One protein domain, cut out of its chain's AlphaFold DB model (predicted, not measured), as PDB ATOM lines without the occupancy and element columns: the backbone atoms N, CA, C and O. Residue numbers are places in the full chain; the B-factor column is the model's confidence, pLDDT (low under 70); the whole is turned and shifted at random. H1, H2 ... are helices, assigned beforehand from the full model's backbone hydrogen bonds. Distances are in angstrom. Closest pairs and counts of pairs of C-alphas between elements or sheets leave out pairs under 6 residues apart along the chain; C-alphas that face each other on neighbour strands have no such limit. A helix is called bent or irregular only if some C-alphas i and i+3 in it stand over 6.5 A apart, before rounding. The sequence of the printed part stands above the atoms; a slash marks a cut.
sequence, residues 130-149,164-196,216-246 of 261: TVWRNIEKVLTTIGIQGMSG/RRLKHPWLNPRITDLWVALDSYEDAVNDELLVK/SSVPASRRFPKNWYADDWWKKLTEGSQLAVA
ATOM      1  N   THR A 130     -28.668  17.546  39.306       94.38
ATOM      2  CA  THR A 130     -29.666  16.523  38.987       94.38
ATOM      3  C   THR A 130     -30.709  17.067  38.020       94.38
ATOM      4  O   THR A 130     -30.945  16.465  36.966       94.38
ATOM      5  N   VAL A 131     -31.303  18.223  38.331       94.25
ATOM      6  CA  VAL A 131     -32.323  18.841  37.472       94.25
ATOM      7  C   VAL A 131     -31.721  19.247  36.130       94.25
ATOM      8  O   VAL A 131     -32.263  18.882  35.084       94.25
ATOM      9  N   TRP A 132     -30.557  19.899  36.125       94.50
ATOM     10  CA  TRP A 132     -29.909  20.354  34.890       94.50
ATOM     11  C   TRP A 132     -29.450  19.199  33.993       94.50
ATOM     12  O   TRP A 132     -29.597  19.281  32.773       94.50
ATOM     13  N   ARG A 133     -28.991  18.075  34.564       95.19
ATOM     14  CA  ARG A 133     -28.686  16.853  33.796       95.19
ATOM     15  C   ARG A 133     -29.943  16.232  33.180       95.19
ATOM     16  O   ARG A 133     -29.890  15.721  32.062       95.19
ATOM     17  N   ASN A 134     -31.078  16.274  33.871       94.94
ATOM     18  CA  ASN A 134     -32.342  15.787  33.315       94.94
ATOM     19  C   ASN A 134     -32.845  16.690  32.177       94.94
ATOM     20  O   ASN A 134     -33.297  16.178  31.153       94.94
ATOM     21  N   ILE A 135     -32.702  18.013  32.302       95.38
ATOM     22  CA  ILE A 135     -33.018  18.963  31.221       95.38
ATOM     23  C   ILE A 135     -32.099  18.741  30.019       95.38
ATOM     24  O   ILE A 135     -32.578  18.722  28.886       95.38
ATOM     25  N   GLU A 136     -30.801  18.521  30.251       96.00
ATOM     26  CA  GLU A 136     -29.839  18.185  29.197       96.00
ATOM     27  C   GLU A 136     -30.296  16.958  28.408       96.00
ATOM     28  O   GLU A 136     -30.388  17.030  27.186       96.00
ATOM     29  N   LYS A 137     -30.677  15.871  29.097       95.06
ATOM     30  CA  LYS A 137     -31.196  14.649  28.462       95.06
ATOM     31  C   LYS A 137     -32.421  14.923  27.595       95.06
ATOM     32  O   LYS A 137     -32.510  14.399  26.483       95.06
ATOM     33  N   VAL A 138     -33.367  15.733  28.073       94.88
ATOM     34  CA  VAL A 138     -34.541  16.122  27.278       94.88
ATOM     35  C   VAL A 138     -34.112  16.917  26.045       94.88
ATOM     36  O   VAL A 138     -34.525  16.583  24.934       94.88
ATOM     37  N   LEU A 139     -33.231  17.909  26.206       94.94
ATOM     38  CA  LEU A 139     -32.746  18.739  25.103       94.94
ATOM     39  C   LEU A 139     -32.011  17.911  24.045       94.94
ATOM     40  O   LEU A 139     -32.302  18.060  22.859       94.94
ATOM     41  N   THR A 140     -31.100  17.024  24.446       94.81
ATOM     42  CA  THR A 140     -30.330  16.185  23.517       94.81
ATOM     43  C   THR A 140     -31.205  15.151  22.818       94.81
ATOM     44  O   THR A 140     -30.982  14.865  21.645       94.81
ATOM     45  N   THR A 141     -32.215  14.610  23.507       93.75
ATOM     46  CA  THR A 141     -33.147  13.633  22.920       93.75
ATOM     47  C   THR A 141     -34.044  14.293  21.875       93.75
ATOM     48  O   THR A 141     -34.264  13.733  20.805       93.75
ATOM     49  N   ILE A 142     -34.536  15.500  22.162       92.50
ATOM     50  CA  ILE A 142     -35.383  16.274  21.245       92.50
ATOM     51  C   ILE A 142     -34.577  16.860  20.081       92.50
ATOM     52  O   ILE A 142     -35.060  16.949  18.947       92.50
ATOM     53  N   GLY A 143     -33.347  17.277  20.364       92.75
ATOM     54  CA  GLY A 143     -32.432  17.860  19.400       92.75
ATOM     55  C   GLY A 143     -32.955  19.151  18.766       92.75
ATOM     56  O   GLY A 143     -33.814  19.864  19.290       92.75
ATOM     57  N   ILE A 144     -32.430  19.450  17.580       90.62
ATOM     58  CA  ILE A 144     -32.735  20.682  16.838       90.62
ATOM     59  C   ILE A 144     -34.205  20.721  16.377       90.62
ATOM     60  O   ILE A 144     -34.775  21.801  16.226       90.62
ATOM     61  N   GLN A 145     -34.844  19.565  16.154       86.56
ATOM     62  CA  GLN A 145     -36.189  19.518  15.574       86.56
ATOM     63  C   GLN A 145     -37.273  20.023  16.529       86.56
ATOM     64  O   GLN A 145     -38.196  20.688  16.069       86.56
ATOM     65  N   GLY A 146     -37.142  19.804  17.841       85.75
ATOM     66  CA  GLY A 146     -38.083  20.382  18.809       85.75
ATOM     67  C   GLY A 146     -37.745  21.803  19.256       85.75
ATOM     68  O   GLY A 146     -38.398  22.330  20.155       85.75
ATOM     69  N   MET A 147     -36.751  22.456  18.641       89.31
ATOM     70  CA  MET A 147     -36.566  23.897  18.803       89.31
ATOM     71  C   MET A 147     -37.612  24.633  17.968       89.31
ATOM     72  O   MET A 147     -37.844  24.284  16.806       89.31
ATOM     73  N   SER A 148     -38.253  25.656  18.535       76.44
ATOM     74  CA  SER A 148     -39.181  26.499  17.779       76.44
ATOM     75  C   SER A 148     -38.425  27.231  16.671       76.44
ATOM     76  O   SER A 148     -37.363  27.811  16.905       76.44
ATOM     77  N   GLY A 149     -38.967  27.202  15.455       69.38
ATOM     78  CA  GLY A 149     -38.568  28.168  14.439       69.38
ATOM     79  C   GLY A 149     -39.148  29.537  14.793       69.38
ATOM     80  O   GLY A 149     -40.287  29.610  15.245       69.38
ATOM     81  N   ARG A 164     -42.152  35.840  15.468       76.06
ATOM     82  CA  ARG A 164     -43.145  34.989  16.120       76.06
ATOM     83  C   ARG A 164     -42.604  33.574  16.260       76.06
ATOM     84  O   ARG A 164     -42.035  33.030  15.316       76.06
ATOM     85  N   ARG A 165     -42.811  32.964  17.429       77.12
ATOM     86  CA  ARG A 165     -42.481  31.550  17.655       77.12
ATOM     87  C   ARG A 165     -43.494  30.656  16.946       77.12
ATOM     88  O   ARG A 165     -44.698  30.805  17.154       77.12
ATOM     89  N   LEU A 166     -43.001  29.686  16.187       82.19
ATOM     90  CA  LEU A 166     -43.818  28.598  15.659       82.19
ATOM     91  C   LEU A 166     -44.130  27.578  16.757       82.19
ATOM     92  O   LEU A 166     -43.249  27.189  17.530       82.19
ATOM     93  N   LYS A 167     -45.385  27.132  16.811       84.44
ATOM     94  CA  LYS A 167     -45.848  26.052  17.685       84.44
ATOM     95  C   LYS A 167     -45.579  24.718  16.998       84.44
ATOM     96  O   LYS A 167     -45.925  24.555  15.840       84.44
ATOM     97  N   HIS A 168     -44.994  23.749  17.695       89.69
ATOM     98  CA  HIS A 168     -44.947  22.367  17.205       89.69
ATOM     99  C   HIS A 168     -46.231  21.663  17.644       89.69
ATOM    100  O   HIS A 168     -46.372  21.422  18.842       89.69
ATOM    101  N   PRO A 169     -47.170  21.332  16.737       89.75
ATOM    102  CA  PRO A 169     -48.469  20.782  17.137       89.75
ATOM    103  C   PRO A 169     -48.342  19.451  17.873       89.75
ATOM    104  O   PRO A 169     -49.140  19.143  18.747       89.75
ATOM    105  N   TRP A 170     -47.313  18.683  17.520       92.81
ATOM    106  CA  TRP A 170     -47.033  17.362  18.061       92.81
ATOM    107  C   TRP A 170     -46.285  17.376  19.391       92.81
ATOM    108  O   TRP A 170     -46.244  16.339  20.039       92.81
ATOM    109  N   LEU A 171     -45.666  18.489  19.799       93.62
ATOM    110  CA  LEU A 171     -44.807  18.535  20.984       93.62
ATOM    111  C   LEU A 171     -45.621  18.918  22.223       93.62
ATOM    112  O   LEU A 171     -46.364  19.899  22.191       93.62
ATOM    113  N   ASN A 172     -45.439  18.192  23.327       93.94
ATOM    114  CA  ASN A 172     -46.132  18.483  24.580       93.94
ATOM    115  C   ASN A 172     -45.881  19.948  25.025       93.94
ATOM    116  O   ASN A 172     -44.717  20.363  25.121       93.94
ATOM    117  N   PRO A 173     -46.935  20.733  25.335       90.94
ATOM    118  CA  PRO A 173     -46.802  22.112  25.805       90.94
ATOM    119  C   PRO A 173     -45.841  22.279  26.987       90.94
ATOM    120  O   PRO A 173     -45.051  23.217  26.979       90.94
ATOM    121  N   ARG A 174     -45.786  21.315  27.917       91.94
ATOM    122  CA  ARG A 174     -44.879  21.358  29.079       91.94
ATOM    123  C   ARG A 174     -43.402  21.437  28.689       91.94
ATOM    124  O   ARG A 174     -42.611  22.056  29.390       91.94
ATOM    125  N   ILE A 175     -43.019  20.838  27.560       92.88
ATOM    126  CA  ILE A 175     -41.654  20.944  27.022       92.88
ATOM    127  C   ILE A 175     -41.420  22.343  26.444       92.88
ATOM    128  O   ILE A 175     -40.336  22.908  26.573       92.88
ATOM    129  N   THR A 176     -42.441  22.925  25.815       89.12
ATOM    130  CA  THR A 176     -42.369  24.304  25.318       89.12
ATOM    131  C   THR A 176     -42.231  25.296  26.473       89.12
ATOM    132  O   THR A 176     -41.451  26.241  26.368       89.12
ATOM    133  N   ASP A 177     -42.924  25.058  27.582       89.38
ATOM    134  CA  ASP A 177     -42.829  25.885  28.787       89.38
ATOM    135  C   ASP A 177     -41.476  25.710  29.480       89.38
ATOM    136  O   ASP A 177     -40.854  26.700  29.861       89.38
ATOM    137  N   LEU A 178     -40.946  24.481  29.530       92.38
ATOM    138  CA  LEU A 178     -39.576  24.213  29.977       92.38
ATOM    139  C   LEU A 178     -38.554  25.036  29.180       92.38
ATOM    140  O   LEU A 178     -37.625  25.600  29.750       92.38
ATOM    141  N   TRP A 179     -38.732  25.149  27.864       91.19
ATOM    142  CA  TRP A 179     -37.888  25.987  27.015       91.19
ATOM    143  C   TRP A 179     -38.011  27.481  27.294       91.19
ATOM    144  O   TRP A 179     -37.005  28.181  27.239       91.19
ATOM    145  N   VAL A 180     -39.215  27.976  27.585       87.44
ATOM    146  CA  VAL A 180     -39.424  29.372  27.999       87.44
ATOM    147  C   VAL A 180     -38.719  29.637  29.326       87.44
ATOM    148  O   VAL A 180     -37.964  30.600  29.429       87.44
ATOM    149  N   ALA A 181     -38.913  28.756  30.308       89.69
ATOM    150  CA  ALA A 181     -38.269  28.864  31.606       89.69
ATOM    151  C   ALA A 181     -36.744  28.809  31.467       89.69
ATOM    152  O   ALA A 181     -36.062  29.663  32.015       89.69
ATOM    153  N   LEU A 182     -36.204  27.896  30.657       91.06
ATOM    154  CA  LEU A 182     -34.770  27.808  30.379       91.06
ATOM    155  C   LEU A 182     -34.217  29.088  29.738       91.06
ATOM    156  O   LEU A 182     -33.151  29.559  30.126       91.06
ATOM    157  N   ASP A 183     -34.941  29.662  28.773       88.44
ATOM    158  CA  ASP A 183     -34.515  30.884  28.089       88.44
ATOM    159  C   ASP A 183     -34.389  32.077  29.069       88.44
ATOM    160  O   ASP A 183     -33.546  32.939  28.820       88.44
ATOM    161  N   SER A 184     -35.143  32.099  30.185       86.88
ATOM    162  CA  SER A 184     -35.058  33.138  31.238       86.88
ATOM    163  C   SER A 184     -33.756  33.119  32.051       86.88
ATOM    164  O   SER A 184     -33.401  34.110  32.680       86.88
ATOM    165  N   TYR A 185     -33.001  32.018  32.017       87.00
ATOM    166  CA  TYR A 185     -31.703  31.926  32.695       87.00
ATOM    167  C   TYR A 185     -30.564  32.550  31.874       87.00
ATOM    168  O   TYR A 185     -29.439  32.617  32.365       87.00
ATOM    169  N   GLU A 186     -30.822  33.020  30.644       82.81
ATOM    170  CA  GLU A 186     -29.790  33.675  29.829       82.81
ATOM    171  C   GLU A 186     -29.234  34.933  30.505       82.81
ATOM    172  O   GLU A 186     -28.021  35.136  30.499       82.81
ATOM    173  N   ASP A 187     -30.093  35.764  31.096       72.25
ATOM    174  CA  ASP A 187     -29.643  37.010  31.717       72.25
ATOM    175  C   ASP A 187     -28.791  36.740  32.957       72.25
ATOM    176  O   ASP A 187     -27.735  37.347  33.105       72.25
ATOM    177  N   ALA A 188     -29.169  35.744  33.763       70.19
ATOM    178  CA  ALA A 188     -28.385  35.312  34.919       70.19
ATOM    179  C   ALA A 188     -26.991  34.802  34.530       70.19
ATOM    180  O   ALA A 188     -26.012  35.128  35.191       70.19
ATOM    181  N   VAL A 189     -26.893  34.035  33.442       74.94
ATOM    182  CA  VAL A 189     -25.603  33.610  32.885       74.94
ATOM    183  C   VAL A 189     -24.769  34.820  32.466       74.94
ATOM    184  O   VAL A 189     -23.584  34.899  32.773       74.94
ATOM    185  N   ASN A 190     -25.376  35.762  31.741       74.25
ATOM    186  CA  ASN A 190     -24.663  36.939  31.250       74.25
ATOM    187  C   ASN A 190     -24.190  37.848  32.397       74.25
ATOM    188  O   ASN A 190     -23.142  38.481  32.262       74.25
ATOM    189  N   ASP A 191     -24.958  37.910  33.487       70.19
ATOM    190  CA  ASP A 191     -24.610  38.618  34.719       70.19
ATOM    191  C   ASP A 191     -23.440  37.962  35.450       70.19
ATOM    192  O   ASP A 191     -22.452  38.632  35.742       70.19
ATOM    193  N   GLU A 192     -23.510  36.650  35.687       71.50
ATOM    194  CA  GLU A 192     -22.451  35.900  36.376       71.50
ATOM    195  C   GLU A 192     -21.126  35.929  35.615       71.50
ATOM    196  O   GLU A 192     -20.060  36.012  36.219       71.50
ATOM    197  N   LEU A 193     -21.185  35.902  34.283       70.75
ATOM    198  CA  LEU A 193     -19.998  35.950  33.436       70.75
ATOM    199  C   LEU A 193     -19.494  37.383  33.173       70.75
ATOM    200  O   LEU A 193     -18.544  37.550  32.410       70.75
ATOM    201  N   LEU A 194     -20.124  38.420  33.751       66.25
ATOM    202  CA  LEU A 194     -19.825  39.842  33.499       66.25
ATOM    203  C   LEU A 194     -19.836  40.220  31.999       66.25
ATOM    204  O   LEU A 194     -19.242  41.210  31.569       66.25
ATOM    205  N   VAL A 195     -20.557  39.455  31.173       60.78
ATOM    206  CA  VAL A 195     -20.588  39.606  29.706       60.78
ATOM    207  C   VAL A 195     -21.423  40.821  29.279       60.78
ATOM    208  O   VAL A 195     -21.313  41.274  28.137       60.78
ATOM    209  N   LYS A 196     -22.228  41.399  30.186       53.12
ATOM    210  CA  LYS A 196     -23.173  42.490  29.882       53.12
ATOM    211  C   LYS A 196     -22.545  43.738  29.241       53.12
ATOM    212  O   LYS A 196     -23.276  44.478  28.588       53.12
ATOM    213  N   SER A 216     -45.840  24.928  13.128       83.19
ATOM    214  CA  SER A 216     -44.595  24.511  12.514       83.19
ATOM    215  C   SER A 216     -44.844  23.352  11.556       83.19
ATOM    216  O   SER A 216     -45.474  22.361  11.921       83.19
ATOM    217  N   SER A 217     -44.254  23.418  10.363       82.94
ATOM    218  CA  SER A 217     -44.243  22.306   9.404       82.94
ATOM    219  C   SER A 217     -43.242  21.196   9.756       82.94
ATOM    220  O   SER A 217     -43.046  20.265   8.976       82.94
ATOM    221  N   VAL A 218     -42.563  21.294  10.903       85.56
ATOM    222  CA  VAL A 218     -41.578  20.300  11.333       85.56
ATOM    223  C   VAL A 218     -42.297  19.011  11.732       85.56
ATOM    224  O   VAL A 218     -43.130  19.047  12.643       85.56
ATOM    225  N   PRO A 219     -41.970  17.870  11.100       88.25
ATOM    226  CA  PRO A 219     -42.628  16.609  11.401       88.25
ATOM    227  C   PRO A 219     -42.301  16.132  12.818       88.25
ATOM    228  O   PRO A 219     -41.227  16.416  13.358       88.25
ATOM    229  N   ALA A 220     -43.223  15.360  13.396       89.56
ATOM    230  CA  ALA A 220     -42.997  14.704  14.672       89.56
ATOM    231  C   ALA A 220     -41.804  13.752  14.577       89.56
ATOM    232  O   ALA A 220     -41.680  12.960  13.638       89.56
ATOM    233  N   SER A 221     -40.913  13.838  15.560       89.94
ATOM    234  CA  SER A 221     -39.798  12.900  15.657       89.94
ATOM    235  C   SER A 221     -40.302  11.555  16.166       89.94
ATOM    236  O   SER A 221     -41.221  11.492  16.976       89.94
ATOM    237  N   ARG A 222     -39.702  10.474  15.673       91.69
ATOM    238  CA  ARG A 222     -40.064   9.111  16.071       91.69
ATOM    239  C   ARG A 222     -39.368   8.733  17.373       91.69
ATOM    240  O   ARG A 222     -38.300   9.258  17.682       91.69
ATOM    241  N   ARG A 223     -39.918   7.741  18.075       91.56
ATOM    242  CA  ARG A 223     -39.310   7.105  19.255       91.56
ATOM    243  C   ARG A 223     -39.118   8.023  20.460       91.56
ATOM    244  O   ARG A 223     -38.342   7.687  21.354       91.56
ATOM    245  N   PHE A 224     -39.822   9.149  20.525       92.75
ATOM    246  CA  PHE A 224     -39.927   9.891  21.778       92.75
ATOM    247  C   PHE A 224     -40.845   9.169  22.772       92.75
ATOM    248  O   PHE A 224     -41.710   8.392  22.348       92.75
ATOM    249  N   PRO A 225     -40.658   9.409  24.081       94.50
ATOM    250  CA  PRO A 225     -41.608   9.007  25.111       94.50
ATOM    251  C   PRO A 225     -43.032   9.448  24.769       94.50
ATOM    252  O   PRO A 225     -43.241  10.564  24.291       94.50
ATOM    253  N   LYS A 226     -44.020   8.590  25.033       93.06
ATOM    254  CA  LYS A 226     -45.428   8.861  24.701       93.06
ATOM    255  C   LYS A 226     -45.922  10.193  25.275       93.06
ATOM    256  O   LYS A 226     -46.573  10.963  24.579       93.06
ATOM    257  N   ASN A 227     -45.550  10.497  26.516       94.06
ATOM    258  CA  ASN A 227     -45.936  11.729  27.201       94.06
ATOM    259  C   ASN A 227     -45.228  12.997  26.680       94.06
ATOM    260  O   ASN A 227     -45.521  14.091  27.157       94.06
ATOM    261  N   TRP A 228     -44.285  12.883  25.742       94.50
ATOM    262  CA  TRP A 228     -43.648  14.040  25.102       94.50
ATOM    263  C   TRP A 228     -44.396  14.507  23.855       94.50
ATOM    264  O   TRP A 228     -44.142  15.617  23.380       94.50
ATOM    265  N   TYR A 229     -45.332  13.702  23.347       94.69
ATOM    266  CA  TYR A 229     -46.274  14.158  22.336       94.69
ATOM    267  C   TYR A 229     -47.407  14.955  22.990       94.69
ATOM    268  O   TYR A 229     -47.761  14.721  24.143       94.69
ATOM    269  N   ALA A 230     -47.964  15.923  22.266       94.19
ATOM    270  CA  ALA A 230     -49.166  16.620  22.701       94.19
ATOM    271  C   ALA A 230     -50.378  15.684  22.612       94.19
ATOM    272  O   ALA A 230     -50.602  15.062  21.571       94.19
ATOM    273  N   ASP A 231     -51.187  15.635  23.671       93.31
ATOM    274  CA  ASP A 231     -52.345  14.737  23.753       93.31
ATOM    275  C   ASP A 231     -53.347  14.980  22.618       93.31
ATOM    276  O   ASP A 231     -53.796  14.036  21.967       93.31
ATOM    277  N   ASP A 232     -53.645  16.247  22.322       92.75
ATOM    278  CA  ASP A 232     -54.574  16.631  21.253       92.75
ATOM    279  C   ASP A 232     -54.079  16.221  19.866       92.75
ATOM    280  O   ASP A 232     -54.880  15.956  18.972       92.75
ATOM    281  N   TRP A 233     -52.762  16.187  19.667       93.81
ATOM    282  CA  TRP A 233     -52.172  15.729  18.418       93.81
ATOM    283  C   TRP A 233     -52.182  14.205  18.342       93.81
ATOM    284  O   TRP A 233     -52.610  13.658  17.330       93.81
ATOM    285  N   TRP A 234     -51.793  13.523  19.423       92.75
ATOM    286  CA  TRP A 234     -51.768  12.062  19.488       92.75
ATOM    287  C   TRP A 234     -53.154  11.458  19.233       92.75
ATOM    288  O   TRP A 234     -53.289  10.540  18.428       92.75
ATOM    289  N   LYS A 235     -54.201  12.022  19.850       92.75
ATOM    290  CA  LYS A 235     -55.596  11.576  19.686       92.75
ATOM    291  C   LYS A 235     -56.129  11.722  18.257       92.75
ATOM    292  O   LYS A 235     -57.043  10.998  17.884       92.75
ATOM    293  N   LYS A 236     -55.580  12.646  17.461       93.12
ATOM    294  CA  LYS A 236     -55.985  12.863  16.060       93.12
ATOM    295  C   LYS A 236     -55.327  11.884  15.087       93.12
ATOM    296  O   LYS A 236     -55.723  11.831  13.926       93.12
ATOM    297  N   LEU A 237     -54.305  11.147  15.521       91.50
ATOM    298  CA  LEU A 237     -53.610  10.190  14.669       91.50
ATOM    299  C   LEU A 237     -54.396   8.888  14.539       91.50
ATOM    300  O   LEU A 237     -54.869   8.338  15.532       91.50
ATOM    301  N   THR A 238     -54.423   8.345  13.322       93.19
ATOM    302  CA  THR A 238     -54.851   6.965  13.077       93.19
ATOM    303  C   THR A 238     -53.904   5.976  13.757       93.19
ATOM    304  O   THR A 238     -52.731   6.283  13.984       93.19
ATOM    305  N   GLU A 239     -54.377   4.763  14.034       89.62
ATOM    306  CA  GLU A 239     -53.580   3.715  14.685       89.62
ATOM    307  C   GLU A 239     -52.267   3.425  13.937       89.62
ATOM    308  O   GLU A 239     -51.190   3.437  14.535       89.62
ATOM    309  N   GLY A 240     -52.318   3.307  12.606       90.19
ATOM    310  CA  GLY A 240     -51.117   3.140  11.780       90.19
ATOM    311  C   GLY A 240     -50.123   4.303  11.909       90.19
ATOM    312  O   GLY A 240     -48.910   4.091  11.928       90.19
ATOM    313  N   SER A 241     -50.617   5.534  12.072       89.19
ATOM    314  CA  SER A 241     -49.764   6.710  12.285       89.19
ATOM    315  C   SER A 241     -49.132   6.711  13.679       89.19
ATOM    316  O   SER A 241     -47.958   7.055  13.814       89.19
ATOM    317  N   GLN A 242     -49.869   6.285  14.709       90.38
ATOM    318  CA  GLN A 242     -49.334   6.125  16.066       90.38
ATOM    319  C   GLN A 242     -48.235   5.050  16.108       90.38
ATOM    320  O   GLN A 242     -47.169   5.277  16.688       90.38
ATOM    321  N   LEU A 243     -48.443   3.921  15.421       88.31
ATOM    322  CA  LEU A 243     -47.439   2.861  15.271       88.31
ATOM    323  C   LEU A 243     -46.188   3.355  14.530       88.31
ATOM    324  O   LEU A 243     -45.069   3.071  14.954       88.31
ATOM    325  N   ALA A 244     -46.349   4.160  13.474       88.94
ATOM    326  CA  ALA A 244     -45.228   4.720  12.713       88.94
ATOM    327  C   ALA A 244     -44.347   5.683  13.533       88.94
ATOM    328  O   ALA A 244     -43.148   5.825  13.261       88.94
ATOM    329  N   VAL A 245     -44.924   6.344  14.540       88.19
ATOM    330  CA  VAL A 245     -44.186   7.185  15.491       88.19
ATOM    331  C   VAL A 245     -43.364   6.331  16.467       88.19
ATOM    332  O   VAL A 245     -42.312   6.789  16.924       88.19
ATOM    333  N   ALA A 246     -43.774   5.081  16.717       89.06
ATOM    334  CA  ALA A 246     -43.080   4.103  17.559       89.06
ATOM    335  C   ALA A 246     -42.704   4.679  18.935       89.06
ATOM    336  O   ALA A 246     -41.532   4.677  19.321       89.06
TER     337      ALA A 246
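What this domain is: This is residues 130 to 149, 164 to 196 and 216 to 246 of the 261 residues of an uncharacterized protein of Fibularhizoctonia sp. CBS 109695 (UniProt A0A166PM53). The model is a loose, drawn-out chain of helices with no packed core: H2 and H3 follow one another in a nearly straight row, kinked H1 lies to one side of H2, and the short H4 and H5 lie toward the other end of the long axis. Residues 188 to 194, of which 188 to 192 belong to H3, stick out at one end, and residues 216 to 230 have no named element. The printed part has 84 residues in three pieces, with five named helices, H1 to H5 in order, and no named strand; the class is all helix. The whole is loose, with a radius of gyration of the C-alphas of 15.3 A, and only just elongated, with spans of 53 by 31 by 17 A.

How they stand to each other: H1, residues 130 to 146, has a kink of 48 degrees near residue 140 and is irregular, with C-alphas 141 and 144 9.3 A apart. H1 and H2, residues 173 to 183, are near each other, with 13 pairs of C-alphas within 10 A. H2 and H3, residues 185 to 192, meet only through their link, which is tight. H4, residues 231 to 234, and H5, residues 239 to 245, are close but not clearly touching; their closest C-alphas, of Trp 234 and Gln 242, are 7.3 A apart. H1 is apart from H3, H4 and H5. In H2, H3 and H5 every O i to N i+4 pair is within hydrogen-bond range, in H1 10 of 13, and H4 is too short for such a pair.

Where its parts are: H1 begins at C-alpha 130 (-29.666, 16.523, 38.987) and is 22.2 A long. H2 is 15.3 A long, H3 10.7 A, and H4 5.1 A. H5, 10.0 A long, ends at C-alpha 245 (-44.186, 7.185, 15.491).

The domain as a whole: The two C-alphas farthest apart, of Leu 194 and Glu 239, are 52.9 A apart. Residues 150 to 163 and 197 to 215 are not printed; the gaps between C-alphas are 8.4 A and 32.9 A. The link H4 to H5 is tight. The mean pLDDT of the printed part is 87.5; residue 149 and residues 194 to 196 are under 70.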